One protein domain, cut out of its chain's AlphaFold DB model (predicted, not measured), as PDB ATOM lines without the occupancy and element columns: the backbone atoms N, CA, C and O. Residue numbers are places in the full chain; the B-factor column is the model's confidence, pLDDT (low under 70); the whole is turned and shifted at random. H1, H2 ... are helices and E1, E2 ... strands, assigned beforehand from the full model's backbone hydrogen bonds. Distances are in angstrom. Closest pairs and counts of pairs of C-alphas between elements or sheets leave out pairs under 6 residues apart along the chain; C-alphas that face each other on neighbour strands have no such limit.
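Overview. This is residues 24 to 68 and 76 to 120 of the 120 residues of an uncharacterized protein of Cellulosimicrobium funkei (UniProt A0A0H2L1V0). Two long helices, H1 and H3, pack together running opposite ways, and a narrow two-stranded ribbon, E1 with E3, packs on H3 through that helix's residues 105 to 118. The short H2 packs on residues 35 to 40 of H1, while E2 lies far from H2 and is away from the ribbon. The printed part has 90 residues, with three named helices and three named strands in the order H1, E1, E2, E3, H2, H3; the sheet, E1 - E3, is antiparallel, and the class is mixed, helices and strands. The whole is compact, with a radius of gyration of the C-alphas of 14.0 A, and spans 40 by 28 by 19 A.

Arrangement. Start at H1, residues 24 to 41, and look across to H3, residues 101 to 118: they touch, and their closest C-alphas, those of Leu 31 and Ala 105, are 5.2 A apart. They run opposite ways at a steep tilt of 44 degrees. Next find E1, residues 52 to 55, and its neighbour E3, residues 84 to 87, antiparallel at 172 degrees; N 53 and O 86 are within hydrogen-bond range at 2.8 A, as are N 86 and O 53 at 2.7 A. Further along, residues 48 to 49 pair with residues 92 to 93, antiparallel. Val 112 of H3 gives the closest C-alpha to both strands, 6.3 A from that of Gly 54 and 5.1 A from that of Ala 86. E2, residues 62 to 64, pairs with no named strand and is apart from E1, E3 and H3. H2, residues 94 to 98, touches H1 with H1's residues 35 to 40 alone, the closest C-alphas being those of Gly 39 and Asn 98, 4.8 A apart. H2 and H3 are close but not clearly touching: their closest C-alphas, those of Ala 96 and Val 104, are 7.2 A apart. In H1, H2 and H3 every O i to N i+4 pair is within hydrogen-bond range.

Along the chain. Find C-alpha 24 at (37.016, 40.893, -50.143); from there H1 runs 26.1 A to C-alpha 41. E1 begins at C-alpha 52, at (42.965, 25.524, -47.024), and covers 10.6 A; E2 covers 6.9 A, E3 10.1 A and H2 6.7 A. H3 runs 25.6 A from C-alpha 101 to C-alpha 118 at (47.373, 35.367, -60.700).

Size, cuts and confidence. The two C-alphas farthest apart are those of Pro 45 and Leu 77, at 40.4 A. Residues 69 to 75 are not printed, and C-alphas 68 and 76 are 17.6 A apart across this cut, which lies in the link from E2 to E3. Of the links printed whole, H2 to H3 is tight and the others are short. The mean pLDDT of the printed part is 80.5; look for values under 70 at residues 57 to 61, 67 to 68, 76 to 83 and 120.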
ATOM      1  N   ASP A  24      35.946  41.100 -51.118       89.88
ATOM      2  CA  ASP A  24      37.016  40.893 -50.143       89.88
ATOM      3  C   ASP A  24      36.501  40.920 -48.695       89.88
ATOM      4  O   ASP A  24      36.920  40.114 -47.864       89.88
ATOM      5  N   HIS A  25      35.580  41.835 -48.386       89.81
ATOM      6  CA  HIS A  25      35.042  41.985 -47.039       89.81
ATOM      7  C   HIS A  25      34.085  40.838 -46.701       89.81
ATOM      8  O   HIS A  25      34.183  40.249 -45.623       89.81
ATOM      9  N   ASP A  26      33.195  40.489 -47.630       90.56
ATOM     10  CA  ASP A  26      32.271  39.362 -47.459       90.56
ATOM     11  C   ASP A  26      33.016  38.022 -47.347       90.56
ATOM     12  O   ASP A  26      32.674  37.179 -46.515       90.56
ATOM     13  N   LEU A  27      34.096  37.849 -48.115       91.75
ATOM     14  CA  LEU A  27      34.950  36.668 -48.060       91.75
ATOM     15  C   LEU A  27      35.585  36.502 -46.675       91.75
ATOM     16  O   LEU A  27      35.543  35.405 -46.115       91.75
ATOM     17  N   VAL A  28      36.141  37.578 -46.104       93.81
ATOM     18  CA  VAL A  28      36.695  37.552 -44.742       93.81
ATOM     19  C   VAL A  28      35.606  37.197 -43.734       93.81
ATOM     20  O   VAL A  28      35.802  36.280 -42.940       93.81
ATOM     21  N   GLN A  29      34.441  37.850 -43.793       93.06
ATOM     22  CA  GLN A  29      33.337  37.568 -42.869       93.06
ATOM     23  C   GLN A  29      32.865  36.114 -42.951       93.06
ATOM     24  O   GLN A  29      32.692  35.453 -41.924       93.06
ATOM     25  N   THR A  30      32.714  35.593 -44.166       92.56
ATOM     26  CA  THR A  30      32.310  34.209 -44.417       92.56
ATOM     27  C   THR A  30      33.336  33.218 -43.865       92.56
ATOM     28  O   THR A  30      32.970  32.260 -43.180       92.56
ATOM     29  N   LEU A  31      34.630  33.451 -44.106       92.69
ATOM     30  CA  LEU A  31      35.697  32.606 -43.567       92.69
ATOM     31  C   LEU A  31      35.755  32.669 -42.036       92.69
ATOM     32  O   LEU A  31      35.856  31.624 -41.397       92.69
ATOM     33  N   THR A  32      35.616  33.852 -41.431       93.12
ATOM     34  CA  THR A  32      35.560  34.008 -39.968       93.12
ATOM     35  C   THR A  32      34.390  33.239 -39.369       93.12
ATOM     36  O   THR A  32      34.572  32.515 -38.387       93.12
ATOM     37  N   ALA A  33      33.195  33.353 -39.955       90.75
ATOM     38  CA  ALA A  33      32.007  32.648 -39.482       90.75
ATOM     39  C   ALA A  33      32.185  31.125 -39.565       90.75
ATOM     40  O   ALA A  33      31.834  30.402 -38.626       90.75
ATOM     41  N   ASN A  34      32.792  30.638 -40.650       90.50
ATOM     42  CA  ASN A  34      33.117  29.227 -40.824       90.50
ATOM     43  C   ASN A  34      34.107  28.743 -39.760       90.50
ATOM     44  O   ASN A  34      33.808  27.781 -39.053       90.50
ATOM     45  N   LEU A  35      35.248  29.421 -39.599       88.88
ATOM     46  CA  LEU A  35      36.272  29.060 -38.611       88.88
ATOM     47  C   LEU A  35      35.703  29.061 -37.187       88.88
ATOM     48  O   LEU A  35      35.842  28.067 -36.472       88.88
ATOM     49  N   SER A  36      34.956  30.107 -36.826       87.38
ATOM     50  CA  SER A  36      34.309  30.231 -35.513       87.38
ATOM     51  C   SER A  36      33.287  29.117 -35.271       87.38
ATOM     52  O   SER A  36      33.214  28.560 -34.177       87.38
ATOM     53  N   THR A  37      32.520  28.731 -36.297       86.69
ATOM     54  CA  THR A  37      31.549  27.627 -36.200       86.69
ATOM     55  C   THR A  37      32.237  26.288 -35.934       86.69
ATOM     56  O   THR A  37      31.736  25.488 -35.139       86.69
ATOM     57  N   VAL A  38      33.385  26.035 -36.574       84.94
ATOM     58  CA  VAL A  38      34.187  24.825 -36.331       84.94
ATOM     59  C   VAL A  38      34.788  24.846 -34.931       84.94
ATOM     60  O   VAL A  38      34.659  23.855 -34.208       84.94
ATOM     61  N   GLY A  39      35.396  25.972 -34.544       81.44
ATOM     62  CA  GLY A  39      36.028  26.159 -33.239       81.44
ATOM     63  C   GLY A  39      35.042  25.977 -32.086       81.44
ATOM     64  O   GLY A  39      35.295  25.188 -31.179       81.44
ATOM     65  N   ALA A  40      33.870  26.613 -32.155       81.06
ATOM     66  CA  ALA A  40      32.855  26.530 -31.104       81.06
ATOM     67  C   ALA A  40      32.316  25.105 -30.903       81.06
ATOM     68  O   ALA A  40      32.036  24.683 -29.779       81.06
ATOM     69  N   ARG A  41      32.175  24.334 -31.986       77.62
ATOM     70  CA  ARG A  41      31.580  22.990 -31.946       77.62
ATOM     71  C   ARG A  41      32.584  21.875 -31.638       77.62
ATOM     72  O   ARG A  41      32.153  20.730 -31.542       77.62
ATOM     73  N   HIS A  42      33.879  22.187 -31.497       72.19
ATOM     74  CA  HIS A  42      34.954  21.216 -31.223       72.19
ATOM     75  C   HIS A  42      34.878  19.973 -32.129       72.19
ATOM     76  O   HIS A  42      35.103  18.842 -31.705       72.19
ATOM     77  N   VAL A  43      34.502  20.186 -33.397       73.62
ATOM     78  CA  VAL A  43      34.144  19.103 -34.332       73.62
ATOM     79  C   VAL A  43      35.358  18.251 -34.706       73.62
ATOM     80  O   VAL A  43      35.210  17.093 -35.091       73.62
ATOM     81  N   LEU A  44      36.559  18.826 -34.602       76.56
ATOM     82  CA  LEU A  44      37.816  18.162 -34.912       76.56
ATOM     83  C   LEU A  44      38.661  17.990 -33.641       76.56
ATOM     84  O   LEU A  44      38.967  18.988 -32.987       76.56
ATOM     85  N   PRO A  45      39.077  16.757 -33.301       73.88
ATOM     86  CA  PRO A  45      40.061  16.537 -32.251       73.88
ATOM     87  C   PRO A  45      41.449  16.974 -32.745       73.88
ATOM     88  O   PRO A  45      41.884  16.551 -33.815       73.88
ATOM     89  N   GLY A  46      42.149  17.809 -31.977       78.44
ATOM     90  CA  GLY A  46      43.515  18.233 -32.293       78.44
ATOM     91  C   GLY A  46      43.888  19.588 -31.697       78.44
ATOM     92  O   GLY A  46      43.027  20.415 -31.410       78.44
ATOM     93  N   GLU A  47      45.187  19.817 -31.517       83.19
ATOM     94  CA  GLU A  47      45.719  21.101 -31.033       83.19
ATOM     95  C   GLU A  47      46.136  22.032 -32.173       83.19
ATOM     96  O   GLU A  47      46.191  23.251 -31.992       83.19
ATOM     97  N   ARG A  48      46.429  21.459 -33.348       86.00
ATOM     98  CA  ARG A  48      46.851  22.174 -34.550       86.00
ATOM     99  C   ARG A  48      46.160  21.627 -35.788       86.00
ATOM    100  O   ARG A  48      45.950  20.421 -35.902       86.00
ATOM    101  N   PHE A  49      45.879  22.509 -36.735       86.25
ATOM    102  CA  PHE A  49      45.147  22.179 -37.950       86.25
ATOM    103  C   PHE A  49      45.794  22.851 -39.161       86.25
ATOM    104  O   PHE A  49      46.162  24.024 -39.103       86.25
ATOM    105  N   GLY A  50      45.917  22.112 -40.263       89.19
ATOM    106  CA  GLY A  50      46.216  22.695 -41.569       89.19
ATOM    107  C   GLY A  50      44.956  23.311 -42.169       89.19
ATOM    108  O   GLY A  50      43.868  22.742 -42.043       89.19
ATOM    109  N   LEU A  51      45.097  24.468 -42.812       89.19
ATOM    110  CA  LEU A  51      43.981  25.202 -43.393       89.19
ATOM    111  C   LEU A  51      44.147  25.371 -44.894       89.19
ATOM    112  O   LEU A  51      45.224  25.686 -45.387       89.19
ATOM    113  N   ALA A  52      43.047  25.197 -45.615       90.56
ATOM    114  CA  ALA A  52      42.965  25.524 -47.024       90.56
ATOM    115  C   ALA A  52      41.599  26.142 -47.325       90.56
ATOM    116  O   ALA A  52      40.580  25.711 -46.784       90.56
ATOM    117  N   ALA A  53      41.589  27.134 -48.204       90.94
ATOM    118  CA  ALA A  53      40.395  27.789 -48.713       90.94
ATOM    119  C   ALA A  53      40.496  27.886 -50.235       90.94
ATOM    120  O   ALA A  53      41.583  27.980 -50.793       90.94
ATOM    121  N   GLY A  54      39.373  27.846 -50.936       89.06
ATOM    122  CA  GLY A  54      39.395  27.923 -52.388       89.06
ATOM    123  C   GLY A  54      38.032  28.224 -52.966       89.06
ATOM    124  O   GLY A  54      37.010  28.048 -52.300       89.06
ATOM    125  N   LEU A  55      38.032  28.668 -54.216       86.25
ATOM    126  CA  LEU A  55      36.817  28.893 -54.984       86.25
ATOM    127  C   LEU A  55      36.568  27.653 -55.841       86.25
ATOM    128  O   LEU A  55      37.461  27.155 -56.528       86.25
ATOM    129  N   SER A  56      35.353  27.118 -55.773       76.12
ATOM    130  CA  SER A  56      34.956  25.926 -56.523       76.12
ATOM    131  C   SER A  56      33.531  26.063 -57.045       76.12
ATOM    132  O   SER A  56      32.739  26.849 -56.525       76.12
ATOM    133  N   GLY A  57      33.209  25.274 -58.066       68.62
ATOM    134  CA  GLY A  57      31.949  25.321 -58.801       68.62
ATOM    135  C   GLY A  57      32.158  25.697 -60.267       68.62
ATOM    136  O   GLY A  57      33.217  26.188 -60.651       68.62
ATOM    137  N   ALA A  58      31.137  25.456 -61.094       55.53
ATOM    138  CA  ALA A  58      31.087  25.926 -62.476       55.53
ATOM    139  C   ALA A  58      30.877  27.451 -62.488       55.53
ATOM    140  O   ALA A  58      29.779  27.949 -62.726       55.53
ATOM    141  N   LEU A  59      31.916  28.196 -62.122       60.12
ATOM    142  CA  LEU A  59      31.918  29.650 -62.126       60.12
ATOM    143  C   LEU A  59      32.131  30.108 -63.571       60.12
ATOM    144  O   LEU A  59      33.259  30.278 -64.008       60.12
ATOM    145  N   THR A  60      31.051  30.260 -64.338       57.91
ATOM    146  CA  THR A  60      31.123  30.805 -65.706       57.91
ATOM    147  C   THR A  60      31.409  32.304 -65.719       57.91
ATOM    148  O   THR A  60      31.971  32.802 -66.691       57.91
ATOM    149  N   VAL A  61      31.041  33.021 -64.648       69.81
ATOM    150  CA  VAL A  61      31.322  34.451 -64.460       69.81
ATOM    151  C   VAL A  61      31.551  34.734 -62.970       69.81
ATOM    152  O   VAL A  61      30.614  34.686 -62.166       69.81
ATOM    153  N   LEU A  62      32.803  35.021 -62.604       76.12
ATOM    154  CA  LEU A  62      33.204  35.505 -61.281       76.12
ATOM    155  C   LEU A  62      33.884  36.868 -61.430       76.12
ATOM    156  O   LEU A  62      34.948  36.948 -62.032       76.12
ATOM    157  N   SER A  63      33.288  37.909 -60.852       76.19
ATOM    158  CA  SER A  63      33.832  39.273 -60.831       76.19
ATOM    159  C   SER A  63      34.276  39.662 -59.425       76.19
ATOM    160  O   SER A  63      33.583  39.326 -58.472       76.19
ATOM    161  N   ARG A  64      35.361  40.426 -59.272       80.31
ATOM    162  CA  ARG A  64      35.749  40.996 -57.974       80.31
ATOM    163  C   ARG A  64      35.139  42.382 -57.782       80.31
ATOM    164  O   ARG A  64      35.219  43.213 -58.677       80.31
ATOM    165  N   GLY A  65      34.546  42.641 -56.623       75.94
ATOM    166  CA  GLY A  65      33.914  43.925 -56.325       75.94
ATOM    167  C   GLY A  65      33.055  43.866 -55.069       75.94
ATOM    168  O   GLY A  65      32.907  42.810 -54.467       75.94
ATOM    169  N   LYS A  66      32.477  45.001 -54.671       72.81
ATOM    170  CA  LYS A  66      31.571  45.043 -53.516       72.81
ATOM    171  C   LYS A  66      30.210  44.448 -53.872       72.81
ATOM    172  O   LYS A  66      29.622  44.830 -54.879       72.81
ATOM    173  N   ALA A  67      29.684  43.573 -53.020       64.75
ATOM    174  CA  ALA A  67      28.355  42.986 -53.185       64.75
ATOM    175  C   ALA A  67      27.223  43.972 -52.827       64.75
ATOM    176  O   ALA A  67      26.087  43.822 -53.279       64.75
ATOM    177  N   THR A  68      27.513  44.997 -52.017       60.84
ATOM    178  CA  THR A  68      26.514  45.947 -51.507       60.84
ATOM    179  C   THR A  68      26.374  47.182 -52.401       60.84
ATOM    180  O   THR A  68      27.220  48.070 -52.386       60.84
ATOM    181  N   SER A  76      36.085  41.322 -63.881       56.62
ATOM    182  CA  SER A  76      36.929  40.360 -64.586       56.62
ATOM    183  C   SER A  76      36.065  39.165 -64.971       56.62
ATOM    184  O   SER A  76      35.257  38.704 -64.170       56.62
ATOM    185  N   LEU A  77      36.195  38.680 -66.204       57.44
ATOM    186  CA  LEU A  77      35.606  37.408 -66.609       57.44
ATOM    187  C   LEU A  77      36.592  36.305 -66.250       57.44
ATOM    188  O   LEU A  77      37.564  36.080 -66.965       57.44
ATOM    189  N   PHE A  78      36.347  35.623 -65.137       59.22
ATOM    190  CA  PHE A  78      37.155  34.471 -64.766       59.22
ATOM    191  C   PHE A  78      36.692  33.220 -65.519       59.22
ATOM    192  O   PHE A  78      35.690  32.603 -65.166       59.22
ATOM    193  N   LEU A  79      37.443  32.849 -66.553       59.69
ATOM    194  CA  LEU A  79      37.353  31.567 -67.258       59.69
ATOM    195  C   LEU A  79      38.632  30.761 -66.992       59.69
ATOM    196  O   LEU A  79      39.331  30.362 -67.921       59.69
ATOM    197  N   SER A  80      38.990  30.553 -65.722       55.69
ATOM    198  CA  SER A  80      40.161  29.728 -65.423       55.69
ATOM    199  C   SER A  80      39.781  28.247 -65.376       55.69
ATOM    200  O   SER A  80      38.873  27.869 -64.631       55.69
ATOM    201  N   PRO A  81      40.486  27.369 -66.113       55.41
ATOM    202  CA  PRO A  81      40.341  25.924 -65.968       55.41
ATOM    203  C   PRO A  81      40.971  25.405 -64.664       55.41
ATOM    204  O   PRO A  81      40.843  24.217 -64.359       55.41
ATOM    205  N   ARG A  82      41.679  26.256 -63.901       63.12
ATOM    206  CA  ARG A  82      42.309  25.887 -62.632       63.12
ATOM    207  C   ARG A  82      41.458  26.328 -61.437       63.12
ATOM    208  O   ARG A  82      41.016  27.474 -61.391       63.12
ATOM    209  N   PRO A  83      41.239  25.439 -60.450       69.06
ATOM    210  CA  PRO A  83      40.567  25.815 -59.214       69.06
ATOM    211  C   PRO A  83      41.450  26.779 -58.415       69.06
ATOM    212  O   PRO A  83      42.616  26.471 -58.177       69.06
ATOM    213  N   VAL A  84      40.878  27.898 -57.962       79.81
ATOM    214  CA  VAL A  84      41.549  28.813 -57.025       79.81
ATOM    215  C   VAL A  84      41.646  28.114 -55.676       79.81
ATOM    216  O   VAL A  84      40.621  27.697 -55.122       79.81
ATOM    217  N   ARG A  85      42.854  27.960 -55.138       82.69
ATOM    218  CA  ARG A  85      43.079  27.297 -53.851       82.69
ATOM    219  C   ARG A  85      44.264  27.918 -53.121       82.69
ATOM    220  O   ARG A  85      45.413  27.715 -53.484       82.69
ATOM    221  N   ALA A  86      43.966  28.550 -51.999       82.25
ATOM    222  CA  ALA A  86      44.930  28.929 -50.986       82.25
ATOM    223  C   ALA A  86      45.128  27.793 -49.979       82.25
ATOM    224  O   ALA A  86      44.163  27.274 -49.410       82.25
ATOM    225  N   ILE A  87      46.379  27.433 -49.724       84.81
ATOM    226  CA  ILE A  87      46.765  26.527 -48.642       84.81
ATOM    227  C   ILE A  87      47.629  27.343 -47.693       84.81
ATOM    228  O   ILE A  87      48.550  28.023 -48.131       84.81
ATOM    229  N   LEU A  88      47.299  27.310 -46.409       83.75
ATOM    230  CA  LEU A  88      48.140  27.901 -45.386       83.75
ATOM    231  C   LEU A  88      49.280  26.922 -45.094       83.75
ATOM    232  O   LEU A  88      49.033  25.799 -44.650       83.75
ATOM    233  N   ASP A  89      50.512  27.349 -45.364       76.06
ATOM    234  CA  ASP A  89      51.707  26.517 -45.166       76.06
ATOM    235  C   ASP A  89      51.946  26.197 -43.683       76.06
ATOM    236  O   ASP A  89      52.500  25.154 -43.331       76.06
ATOM    237  N   GLU A  90      51.495  27.085 -42.796       79.06
ATOM    238  CA  GLU A  90      51.553  26.894 -41.356       79.06
ATOM    239  C   GLU A  90      50.262  26.287 -40.796       79.06
ATOM    240  O   GLU A  90      49.141  26.623 -41.180       79.06
ATOM    241  N   SER A  91      50.425  25.392 -39.821       85.31
ATOM    242  CA  SER A  91      49.291  24.908 -39.039       85.31
ATOM    243  C   SER A  91      48.899  25.943 -37.990       85.31
ATOM    244  O   SER A  91      49.756  26.479 -37.287       85.31
ATOM    245  N   VAL A  92      47.603  26.173 -37.826       84.50
ATOM    246  CA  VAL A  92      47.061  27.081 -36.809       84.50
ATOM    247  C   VAL A  92      46.645  26.306 -35.568       84.50
ATOM    248  O   VAL A  92      46.268  25.138 -35.651       84.50
ATOM    249  N   THR A  93      46.707  26.945 -34.404       85.00
ATOM    250  CA  THR A  93      46.280  26.321 -33.147       85.00
ATOM    251  C   THR A  93      44.755  26.290 -33.022       85.00
ATOM    252  O   THR A  93      44.049  27.093 -33.635       85.00
ATOM    253  N   ALA A  94      44.231  25.415 -32.163       79.75
ATOM    254  CA  ALA A  94      42.811  25.419 -31.800       79.75
ATOM    255  C   ALA A  94      42.338  26.778 -31.243       79.75
ATOM    256  O   ALA A  94      41.226  27.217 -31.531       79.75
ATOM    257  N   ALA A  95      43.199  27.488 -30.505       76.06
ATOM    258  CA  ALA A  95      42.899  28.832 -30.012       76.06
ATOM    259  C   ALA A  95      42.775  29.856 -31.154       76.06
ATOM    260  O   ALA A  95      41.862  30.680 -31.133       76.06
ATOM    261  N   ALA A  96      43.636  29.771 -32.174       79.19
ATOM    262  CA  ALA A  96      43.568  30.625 -33.362       79.19
ATOM    263  C   ALA A  96      42.320  30.344 -34.217       79.19
ATOM    264  O   ALA A  96      41.771  31.261 -34.812       79.19
ATOM    265  N   PHE A  97      41.810  29.110 -34.217       72.94
ATOM    266  CA  PHE A  97      40.527  28.768 -34.843       72.94
ATOM    267  C   PHE A  97      39.315  29.450 -34.201       72.94
ATOM    268  O   PHE A  97      38.302  29.637 -34.870       72.94
ATOM    269  N   ASN A  98      39.396  29.768 -32.908       75.50
ATOM    270  CA  ASN A  98      38.269  30.281 -32.134       75.50
ATOM    271  C   ASN A  98      38.411  31.785 -31.849       75.50
ATOM    272  O   ASN A  98      37.604  32.584 -32.307       75.50
ATOM    273  N   LEU A  99      39.462  32.184 -31.130       77.12
ATOM    274  CA  LEU A  99      39.689  33.576 -30.722       77.12
ATOM    275  C   LEU A  99      40.376  34.408 -31.814       77.12
ATOM    276  O   LEU A  99      40.128  35.603 -31.895       77.12
ATOM    277  N   GLY A 100      41.209  33.775 -32.649       84.12
ATOM    278  CA  GLY A 100      41.944  34.419 -33.751       84.12
ATOM    279  C   GLY A 100      41.313  34.209 -35.133       84.12
ATOM    280  O   GLY A 100      41.998  34.276 -36.156       84.12
ATOM    281  N   ALA A 101      40.022  33.862 -35.179       87.31
ATOM    282  CA  ALA A 101      39.353  33.453 -36.413       87.31
ATOM    283  C   ALA A 101      39.320  34.572 -37.469       87.31
ATOM    284  O   ALA A 101      39.265  34.288 -38.666       87.31
ATOM    285  N   VAL A 102      39.351  35.838 -37.041       92.56
ATOM    286  CA  VAL A 102      39.367  37.002 -37.937       92.56
ATOM    287  C   VAL A 102      40.712  37.114 -38.644       92.56
ATOM    288  O   VAL A 102      40.751  37.210 -39.867       92.56
ATOM    289  N   GLU A 103      41.816  37.043 -37.907       90.12
ATOM    290  CA  GLU A 103      43.173  37.165 -38.442       90.12
ATOM    291  C   GLU A 103      43.496  36.009 -39.396       90.12
ATOM    292  O   GLU A 103      44.011  36.217 -40.498       90.12
ATOM    293  N   VAL A 104      43.120  34.784 -39.016       91.06
ATOM    294  CA  VAL A 104      43.284  33.601 -39.872       91.06
ATOM    295  C   VAL A 104      42.434  33.727 -41.143       91.06
ATOM    296  O   VAL A 104      42.911  33.421 -42.239       91.06
ATOM    297  N   ALA A 105      41.197  34.221 -41.029       92.44
ATOM    298  CA  ALA A 105      40.333  34.470 -42.181       92.44
ATOM    299  C   ALA A 105      40.899  35.546 -43.120       92.44
ATOM    300  O   ALA A 105      40.861  35.362 -44.334       92.44
ATOM    301  N   GLN A 106      41.461  36.634 -42.587       93.62
ATOM    302  CA  GLN A 106      42.114  37.682 -43.380       93.62
ATOM    303  C   GLN A 106      43.318  37.144 -44.159       93.62
ATOM    304  O   GLN A 106      43.474  37.454 -45.344       93.62
ATOM    305  N   HIS A 107      44.144  36.305 -43.527       92.19
ATOM    306  CA  HIS A 107      45.278  35.667 -44.193       92.19
ATOM    307  C   HIS A 107      44.792  34.744 -45.325       92.19
ATOM    308  O   HIS A 107      45.229  34.879 -46.469       92.19
ATOM    309  N   LEU A 108      43.820  33.867 -45.048       92.00
ATOM    310  CA  LEU A 108      43.238  32.977 -46.057       92.00
ATOM    311  C   LEU A 108      42.598  33.746 -47.220       92.00
ATOM    312  O   LEU A 108      42.864  33.422 -48.376       92.00
ATOM    313  N   ALA A 109      41.801  34.780 -46.937       92.81
ATOM    314  CA  ALA A 109      41.177  35.622 -47.956       92.81
ATOM    315  C   ALA A 109      42.226  36.295 -48.847       92.81
ATOM    316  O   ALA A 109      42.113  36.250 -50.070       92.81
ATOM    317  N   THR A 110      43.286  36.842 -48.246       92.31
ATOM    318  CA  THR A 110      44.403  37.454 -48.980       92.31
ATOM    319  C   THR A 110      45.052  36.459 -49.940       92.31
ATOM    320  O   THR A 110      45.331  36.807 -51.084       92.31
ATOM    321  N   MET A 111      45.282  35.216 -49.508       92.00
ATOM    322  CA  MET A 111      45.852  34.186 -50.379       92.00
ATOM    323  C   MET A 111      44.894  33.785 -51.509       92.00
ATOM    324  O   MET A 111      45.335  33.666 -52.647       92.00
ATOM    325  N   VAL A 112      43.595  33.626 -51.227       89.94
ATOM    326  CA  VAL A 112      42.580  33.303 -52.250       89.94
ATOM    327  C   VAL A 112      42.493  34.410 -53.299       89.94
ATOM    328  O   VAL A 112      42.452  34.122 -54.491       89.94
ATOM    329  N   ILE A 113      42.494  35.673 -52.869       89.75
ATOM    330  CA  ILE A 113      42.453  36.834 -53.764       89.75
ATOM    331  C   ILE A 113      43.718  36.898 -54.623       89.75
ATOM    332  O   ILE A 113      43.609  37.079 -55.831       89.75
ATOM    333  N   LYS A 114      44.905  36.703 -54.033       89.00
ATOM    334  CA  LYS A 114      46.169  36.674 -54.786       89.00
ATOM    335  C   LYS A 114      46.193  35.559 -55.832       89.00
ATOM    336  O   LYS A 114      46.617  35.789 -56.959       89.00
ATOM    337  N   ASP A 115      45.732  34.363 -55.472       86.94
ATOM    338  CA  ASP A 115      45.668  33.224 -56.396       86.94
ATOM    339  C   ASP A 115      44.641  33.459 -57.521       86.94
ATOM    340  O   ASP A 115      44.890  33.131 -58.683       86.94
ATOM    341  N   PHE A 116      43.520  34.115 -57.206       83.44
ATOM    342  CA  PHE A 116      42.541  34.573 -58.193       83.44
ATOM    343  C   PHE A 116      43.127  35.615 -59.161       83.44
ATOM    344  O   PHE A 116      42.951  35.482 -60.372       83.44
ATOM    345  N   GLU A 117      43.847  36.620 -58.655       82.88
ATOM    346  CA  GLU A 117      44.520  37.640 -59.474       82.88
ATOM    347  C   GLU A 117      45.588  37.035 -60.390       82.88
ATOM    348  O   GLU A 117      45.691  37.433 -61.542       82.88
ATOM    349  N   ALA A 118      46.355  36.056 -59.905       80.81
ATOM    350  CA  ALA A 118      47.373  35.367 -60.700       80.81
ATOM    351  C   ALA A 118      46.788  34.423 -61.770       80.81
ATOM    352  O   ALA A 118      47.491  34.030 -62.701       80.81
ATOM    353  N   SER A 119      45.522  34.032 -61.615       70.19
ATOM    354  CA  SER A 119      44.817  33.098 -62.501       70.19
ATOM    355  C   SER A 119      43.890  33.784 -63.515       70.19
ATOM    356  O   SER A 119      43.272  33.075 -64.316       70.19
ATOM    357  N   SER A 120      43.748  35.114 -63.435       62.06
ATOM    358  CA  SER A 120      42.911  35.969 -64.299       62.06
ATOM    359  C   SER A 120      43.727  36.592 -65.428       62.06
ATOM    360  O   SER A 120      43.146  36.769 -66.520       62.06
TER     361      SER A 120